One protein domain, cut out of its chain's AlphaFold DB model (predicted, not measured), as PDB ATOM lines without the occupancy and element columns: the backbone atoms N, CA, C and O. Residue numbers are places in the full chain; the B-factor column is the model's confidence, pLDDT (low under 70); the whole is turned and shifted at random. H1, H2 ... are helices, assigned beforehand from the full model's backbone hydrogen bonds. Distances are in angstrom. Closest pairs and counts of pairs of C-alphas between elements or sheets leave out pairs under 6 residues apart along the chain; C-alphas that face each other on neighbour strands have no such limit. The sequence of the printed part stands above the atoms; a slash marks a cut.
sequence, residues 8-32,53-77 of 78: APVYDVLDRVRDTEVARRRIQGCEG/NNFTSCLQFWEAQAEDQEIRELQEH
ATOM      1  N   ALA A   8      24.746  44.850   0.149       82.62
ATOM      2  CA  ALA A   8      24.868  43.415  -0.092       82.62
ATOM      3  C   ALA A   8      25.340  42.635   1.152       82.62
ATOM      4  O   ALA A   8      24.657  41.683   1.521       82.62
ATOM      5  N   PRO A   9      26.354  43.086   1.921       84.56
ATOM      6  CA  PRO A   9      26.781  42.361   3.119       84.56
ATOM      7  C   PRO A   9      25.715  42.296   4.220       84.56
ATOM      8  O   PRO A   9      25.695  41.364   5.016       84.56
ATOM      9  N   VAL A  10      24.830  43.295   4.296       79.94
ATOM     10  CA  VAL A  10      23.730  43.311   5.273       79.94
ATOM     11  C   VAL A  10      22.653  42.318   4.850       79.94
ATOM     12  O   VAL A  10      22.162  41.561   5.682       79.94
ATOM     13  N   TYR A  11      22.324  42.284   3.560       81.50
ATOM     14  CA  TYR A  11      21.362  41.325   3.027       81.50
ATOM     15  C   TYR A  11      21.871  39.885   3.116       81.50
ATOM     16  O   TYR A  11      21.099  39.029   3.529       81.50
ATOM     17  N   ASP A  12      23.156  39.629   2.865       83.94
ATOM     18  CA  ASP A  12      23.758  38.296   3.011       83.94
ATOM     19  C   ASP A  12      23.662  37.767   4.452       83.94
ATOM     20  O   ASP A  12      23.403  36.584   4.688       83.94
ATOM     21  N   VAL A  13      23.852  38.647   5.441       85.19
ATOM     22  CA  VAL A  13      23.688  38.289   6.857       85.19
ATOM     23  C   VAL A  13      22.225  37.985   7.172       85.19
ATOM     24  O   VAL A  13      21.945  36.985   7.831       85.19
ATOM     25  N   LEU A  14      21.290  38.806   6.689       80.69
ATOM     26  CA  LEU A  14      19.856  38.584   6.899       80.69
ATOM     27  C   LEU A  14      19.363  37.297   6.225       80.69
ATOM     28  O   LEU A  14      18.530  36.596   6.793       80.69
ATOM     29  N   ASP A  15      19.904  36.960   5.055       84.25
ATOM     30  CA  ASP A  15      19.578  35.739   4.318       84.25
ATOM     31  C   ASP A  15      19.989  34.492   5.110       84.25
ATOM     32  O   ASP A  15      19.177  33.603   5.362       84.25
ATOM     33  N   ARG A  16      21.218  34.494   5.639       82.12
ATOM     34  CA  ARG A  16      21.715  33.430   6.521       82.12
ATOM     35  C   ARG A  16      20.904  33.298   7.803       82.12
ATOM     36  O   ARG A  16      20.617  32.180   8.227       82.12
ATOM     37  N   VAL A  17      20.543  34.416   8.437       79.25
ATOM     38  CA  VAL A  17      19.705  34.398   9.648       79.25
ATOM     39  C   VAL A  17      18.346  33.777   9.330       79.25
ATOM     40  O   VAL A  17      17.917  32.881  10.052       79.25
ATOM     41  N   ARG A  18      17.724  34.154   8.206       80.50
ATOM     42  CA  ARG A  18      16.453  33.575   7.755       80.50
ATOM     43  C   ARG A  18      16.560  32.067   7.531       80.50
ATOM     44  O   ARG A  18      15.706  31.330   8.009       80.50
ATOM     45  N   ASP A  19      17.603  31.593   6.856       81.94
ATOM     46  CA  ASP A  19      17.793  30.157   6.611       81.94
ATOM     47  C   ASP A  19      17.995  29.376   7.916       81.94
ATOM     48  O   ASP A  19      17.469  28.272   8.083       81.94
ATOM     49  N   THR A  20      18.699  29.978   8.875       75.56
ATOM     50  CA  THR A  20      18.913  29.396  10.206       75.56
ATOM     51  C   THR A  20      17.608  29.342  11.001       75.56
ATOM     52  O   THR A  20      17.330  28.341  11.659       75.56
ATOM     53  N   GLU A  21      16.766  30.372  10.912       77.00
ATOM     54  CA  GLU A  21      15.438  30.378  11.530       77.00
ATOM     55  C   GLU A  21      14.473  29.397  10.863       77.00
ATOM     56  O   GLU A  21      13.708  28.736  11.559       77.00
ATOM     57  N   VAL A  22      14.533  29.233   9.539       73.88
ATOM     58  CA  VAL A  22      13.761  28.211   8.818       73.88
ATOM     59  C   VAL A  22      14.204  26.811   9.242       73.88
ATOM     60  O   VAL A  22      13.356  25.959   9.498       73.88
ATOM     61  N   ALA A  23      15.510  26.565   9.367       73.44
ATOM     62  CA  ALA A  23      16.031  25.299   9.877       73.44
ATOM     63  C   ALA A  23      15.597  25.058  11.329       73.44
ATOM     64  O   ALA A  23      15.098  23.982  11.649       73.44
ATOM     65  N   ARG A  24      15.691  26.079  12.189       74.94
ATOM     66  CA  ARG A  24      15.217  26.024  13.577       74.94
ATOM     67  C   ARG A  24      13.720  25.739  13.651       74.94
ATOM     68  O   ARG A  24      13.324  24.879  14.423       74.94
ATOM     69  N   ARG A  25      12.901  26.401  12.833       71.31
ATOM     70  CA  ARG A  25      11.450  26.188  12.777       71.31
ATOM     71  C   ARG A  25      11.096  24.814  12.224       71.31
ATOM     72  O   ARG A  25      10.101  24.256  12.644       71.31
ATOM     73  N   ARG A  26      11.894  24.241  11.319       72.06
ATOM     74  CA  ARG A  26      11.729  22.841  10.890       72.06
ATOM     75  C   ARG A  26      12.042  21.877  12.030       72.06
ATOM     76  O   ARG A  26      11.270  20.964  12.260       72.06
ATOM     77  N   ILE A  27      13.122  22.121  12.773       66.62
ATOM     78  CA  ILE A  27      13.495  21.318  13.946       66.62
ATOM     79  C   ILE A  27      12.436  21.440  15.056       66.62
ATOM     80  O   ILE A  27      12.069  20.435  15.652       66.62
ATOM     81  N   GLN A  28      11.900  22.640  15.287       62.19
ATOM     82  CA  GLN A  28      10.782  22.884  16.206       62.19
ATOM     83  C   GLN A  28       9.451  22.348  15.661       62.19
ATOM     84  O   GLN A  28       8.661  21.813  16.403       62.19
ATOM     85  N   GLY A  29       9.183  22.388  14.358       63.56
ATOM     86  CA  GLY A  29       8.004  21.740  13.763       63.56
ATOM     87  C   GLY A  29       8.058  20.212  13.873       63.56
ATOM     88  O   GLY A  29       7.030  19.544  13.830       63.56
ATOM     89  N   CYS A  30       9.256  19.668  14.082       59.97
ATOM     90  CA  CYS A  30       9.503  18.302  14.518       59.97
ATOM     91  C   CYS A  30       9.485  18.167  16.059       59.97
ATOM     92  O   CYS A  30      10.186  17.294  16.576       59.97
ATOM     93  N   GLU A  31       8.712  19.003  16.781       51.84
ATOM     94  CA  GLU A  31       8.446  19.039  18.242       51.84
ATOM     95  C   GLU A  31       7.835  17.732  18.794       51.84
ATOM     96  O   GLU A  31       6.789  17.677  19.430       51.84
ATOM     97  N   GLY A  32       8.537  16.633  18.574       52.41
ATOM     98  CA  GLY A  32       8.572  15.474  19.447       52.41
ATOM     99  C   GLY A  32      10.005  15.056  19.789       52.41
ATOM    100  O   GLY A  32      10.170  14.065  20.491       52.41
ATOM    101  N   ASN A  53       1.812  10.608   5.934       57.28
ATOM    102  CA  ASN A  53       2.752   9.725   5.248       57.28
ATOM    103  C   ASN A  53       4.203  10.038   5.624       57.28
ATOM    104  O   ASN A  53       5.012   9.115   5.745       57.28
ATOM    105  N   ASN A  54       4.527  11.309   5.870       59.34
ATOM    106  CA  ASN A  54       5.834  11.736   6.357       59.34
ATOM    107  C   ASN A  54       6.089  11.177   7.765       59.34
ATOM    108  O   ASN A  54       7.102  10.522   7.991       59.34
ATOM    109  N   PHE A  55       5.106  11.293   8.666       59.72
ATOM    110  CA  PHE A  55       5.191  10.724  10.018       59.72
ATOM    111  C   PHE A  55       5.354   9.201  10.021       59.72
ATOM    112  O   PHE A  55       6.179   8.670  10.764       59.72
ATOM    113  N   THR A  56       4.603   8.498   9.170       65.25
ATOM    114  CA  THR A  56       4.699   7.034   9.048       65.25
ATOM    115  C   THR A  56       6.078   6.613   8.534       65.25
ATOM    116  O   THR A  56       6.682   5.686   9.071       65.25
ATOM    117  N   SER A  57       6.611   7.341   7.548       64.12
ATOM    118  CA  SER A  57       7.939   7.087   6.976       64.12
ATOM    119  C   SER A  57       9.057   7.345   7.987       64.12
ATOM    120  O   SER A  57      10.000   6.563   8.083       64.12
ATOM    121  N   CYS A  58       8.940   8.411   8.784       67.75
ATOM    122  CA  CYS A  58       9.874   8.689   9.869       67.75
ATOM    123  C   CYS A  58       9.854   7.580  10.921       67.75
ATOM    124  O   CYS A  58      10.914   7.127  11.337       67.75
ATOM    125  N   LEU A  59       8.674   7.109  11.331       70.81
ATOM    126  CA  LEU A  59       8.554   6.073  12.359       70.81
ATOM    127  C   LEU A  59       9.174   4.741  11.911       70.81
ATOM    128  O   LEU A  59       9.901   4.114  12.675       70.81
ATOM    129  N   GLN A  60       8.971   4.364  10.649       72.06
ATOM    130  CA  GLN A  60       9.606   3.181  10.057       72.06
ATOM    131  C   GLN A  60      11.129   3.327   9.949       72.06
ATOM    132  O   GLN A  60      11.863   2.363  10.155       72.06
ATOM    133  N   PHE A  61      11.617   4.535   9.659       72.75
ATOM    134  CA  PHE A  61      13.049   4.825   9.647       72.75
ATOM    135  C   PHE A  61      13.669   4.721  11.048       72.75
ATOM    136  O   PHE A  61      14.751   4.159  11.188       72.75
ATOM    137  N   TRP A  62      12.974   5.201  12.085       67.06
ATOM    138  CA  TRP A  62      13.391   5.062  13.487       67.06
ATOM    139  C   TRP A  62      13.477   3.605  13.930       67.06
ATOM    140  O   TRP A  62      14.449   3.222  14.575       67.06
ATOM    141  N   GLU A  63      12.480   2.798  13.577       73.75
ATOM    142  CA  GLU A  63      12.463   1.370  13.896       73.75
ATOM    143  C   GLU A  63      13.635   0.646  13.216       73.75
ATOM    144  O   GLU A  63      14.403  -0.044  13.884       73.75
ATOM    145  N   ALA A  64      13.868   0.915  11.927       73.31
ATOM    146  CA  ALA A  64      15.003   0.359  11.194       73.31
ATOM    147  C   ALA A  64      16.362   0.818  11.756       73.31
ATOM    148  O   ALA A  64      17.283   0.017  11.872       73.31
ATOM    149  N   GLN A  65      16.489   2.092  12.144       69.12
ATOM    150  CA  GLN A  65      17.706   2.642  12.744       69.12
ATOM    151  C   GLN A  65      17.976   2.074  14.146       69.12
ATOM    152  O   GLN A  65      19.128   1.862  14.510       69.12
ATOM    153  N   ALA A  66      16.935   1.820  14.942       71.94
ATOM    154  CA  ALA A  66      17.076   1.226  16.269       71.94
ATOM    155  C   ALA A  66      17.507  -0.248  16.206       71.94
ATOM    156  O   ALA A  66      18.149  -0.743  17.138       71.94
ATOM    157  N   GLU A  67      17.151  -0.954  15.135       73.75
ATOM    158  CA  GLU A  67      17.591  -2.324  14.861       73.75
ATOM    159  C   GLU A  67      18.980  -2.390  14.203       73.75
ATOM    160  O   GLU A  67      19.607  -3.450  14.214       73.75
ATOM    161  N   ASP A  68      19.490  -1.267  13.692       74.25
ATOM    162  CA  ASP A  68      20.805  -1.180  13.064       74.25
ATOM    163  C   ASP A  68      21.932  -1.214  14.112       74.25
ATOM    164  O   ASP A  68      22.110  -0.314  14.941       74.25
ATOM    165  N   GLN A  69      22.709  -2.295  14.077       68.31
ATOM    166  CA  GLN A  69      23.799  -2.538  15.011       68.31
ATOM    167  C   GLN A  69      24.996  -1.600  14.783       68.31
ATOM    168  O   GLN A  69      25.649  -1.222  15.753       68.31
ATOM    169  N   GLU A  70      25.238  -1.152  13.549       69.00
ATOM    170  CA  GLU A  70      26.318  -0.211  13.223       69.00
ATOM    171  C   GLU A  70      26.027   1.172  13.826       69.00
ATOM    172  O   GLU A  70      26.917   1.845  14.349       69.00
ATOM    173  N   ILE A  71      24.751   1.571  13.850       67.12
ATOM    174  CA  ILE A  71      24.320   2.829  14.474       67.12
ATOM    175  C   ILE A  71      24.383   2.750  16.002       67.12
ATOM    176  O   ILE A  71      24.787   3.723  16.642       67.12
ATOM    177  N   ARG A  72      24.054   1.596  16.598       61.81
ATOM    178  CA  ARG A  72      24.245   1.381  18.044       61.81
ATOM    179  C   ARG A  72      25.715   1.485  18.447       61.81
ATOM    180  O   ARG A  72      26.026   2.164  19.418       61.81
ATOM    181  N   GLU A  73      26.611   0.869  17.681       68.06
ATOM    182  CA  GLU A  73      28.055   0.926  17.938       68.06
ATOM    183  C   GLU A  73      28.603   2.359  17.813       68.06
ATOM    184  O   GLU A  73      29.439   2.780  18.612       68.06
ATOM    185  N   LEU A  74      28.082   3.161  16.877       64.81
ATOM    186  CA  LEU A  74      28.437   4.580  16.750       64.81
ATOM    187  C   LEU A  74      27.926   5.445  17.916       64.81
ATOM    188  O   LEU A  74      28.583   6.424  18.268       64.81
ATOM    189  N   GLN A  75      26.787   5.100  18.529       58.38
ATOM    190  CA  GLN A  75      26.246   5.804  19.700       58.38
ATOM    191  C   GLN A  75      27.021   5.512  20.993       58.38
ATOM    192  O   GLN A  75      27.075   6.374  21.865       58.38
ATOM    193  N   GLU A  76      27.642   4.336  21.124       59.31
ATOM    194  CA  GLU A  76      28.451   3.975  22.303       59.31
ATOM    195  C   GLU A  76      29.841   4.644  22.329       59.31
ATOM    196  O   GLU A  76      30.534   4.604  23.348       59.31
ATOM    197  N   HIS A  77      30.254   5.286  21.231       55.47
ATOM    198  CA  HIS A  77      31.569   5.919  21.077       55.47
ATOM    199  C   HIS A  77      31.565   7.462  21.140       55.47
ATOM    200  O   HIS A  77      32.595   8.076  20.836       55.47
TER     201      HIS A  77
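AT A GLANCE: This is residues 8 to 32 and 53 to 77 of the 78 residues of an uncharacterized protein of Alligator mississippiensis (UniProt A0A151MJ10). A long single helix, H1, makes most of the longest axis, and beyond its last residues, across a gap, a smaller L of two helices begins, with H2 as the long limb and the short H3 as the foot. The L turns its corner at residue 68, and the middle of the model is open. The printed part has 50 residues with three named helices, in the order H1, H2, H3, and no named strand; the class is all helix. The whole is extended, with a radius of gyration of the C-alphas of 17.2 A, and the outline is flat, spanning 48 by 31 by 15 A.

IN THESE COORDINATES: H1 is residues 8 to 29, 30.8 A from first to last C-alpha, beginning at C-alpha 8 (24.868, 43.415, -0.092). H2 is residues 53 to 67, 21.4 A long, from C-alpha 53 at (2.752, 9.725, 5.248). H3 is residues 69 to 75, ending at C-alpha 75 (26.246, 5.804, 19.700).

HOW THE PARTS SIT: H1 is apart from H2 and from H3. A tight link of one residue, Asp 68, joins H2 to H3. These two are close but not clearly touching, with the C-alphas of Gln 65 and Ile 71 the closest at 6.8 A. Their lines are about perpendicular, at 89 degrees. In H1, H2 and H3 every O i to N i+4 pair is within hydrogen-bond range.

THE WHOLE: The two C-alphas farthest apart, those of Ala 8 and Glu 67, are 48.7 A from each other. Residues 33 to 52 are not printed, and C-alphas 32 and 53 are 16.4 A apart across the cut. Residues 8 to 29 and 56 to 77 stand free. The mean pLDDT of the printed part is 70.5; residues 27 to 32, 53 to 58, 62, 65 and 69 to 77 are under 70.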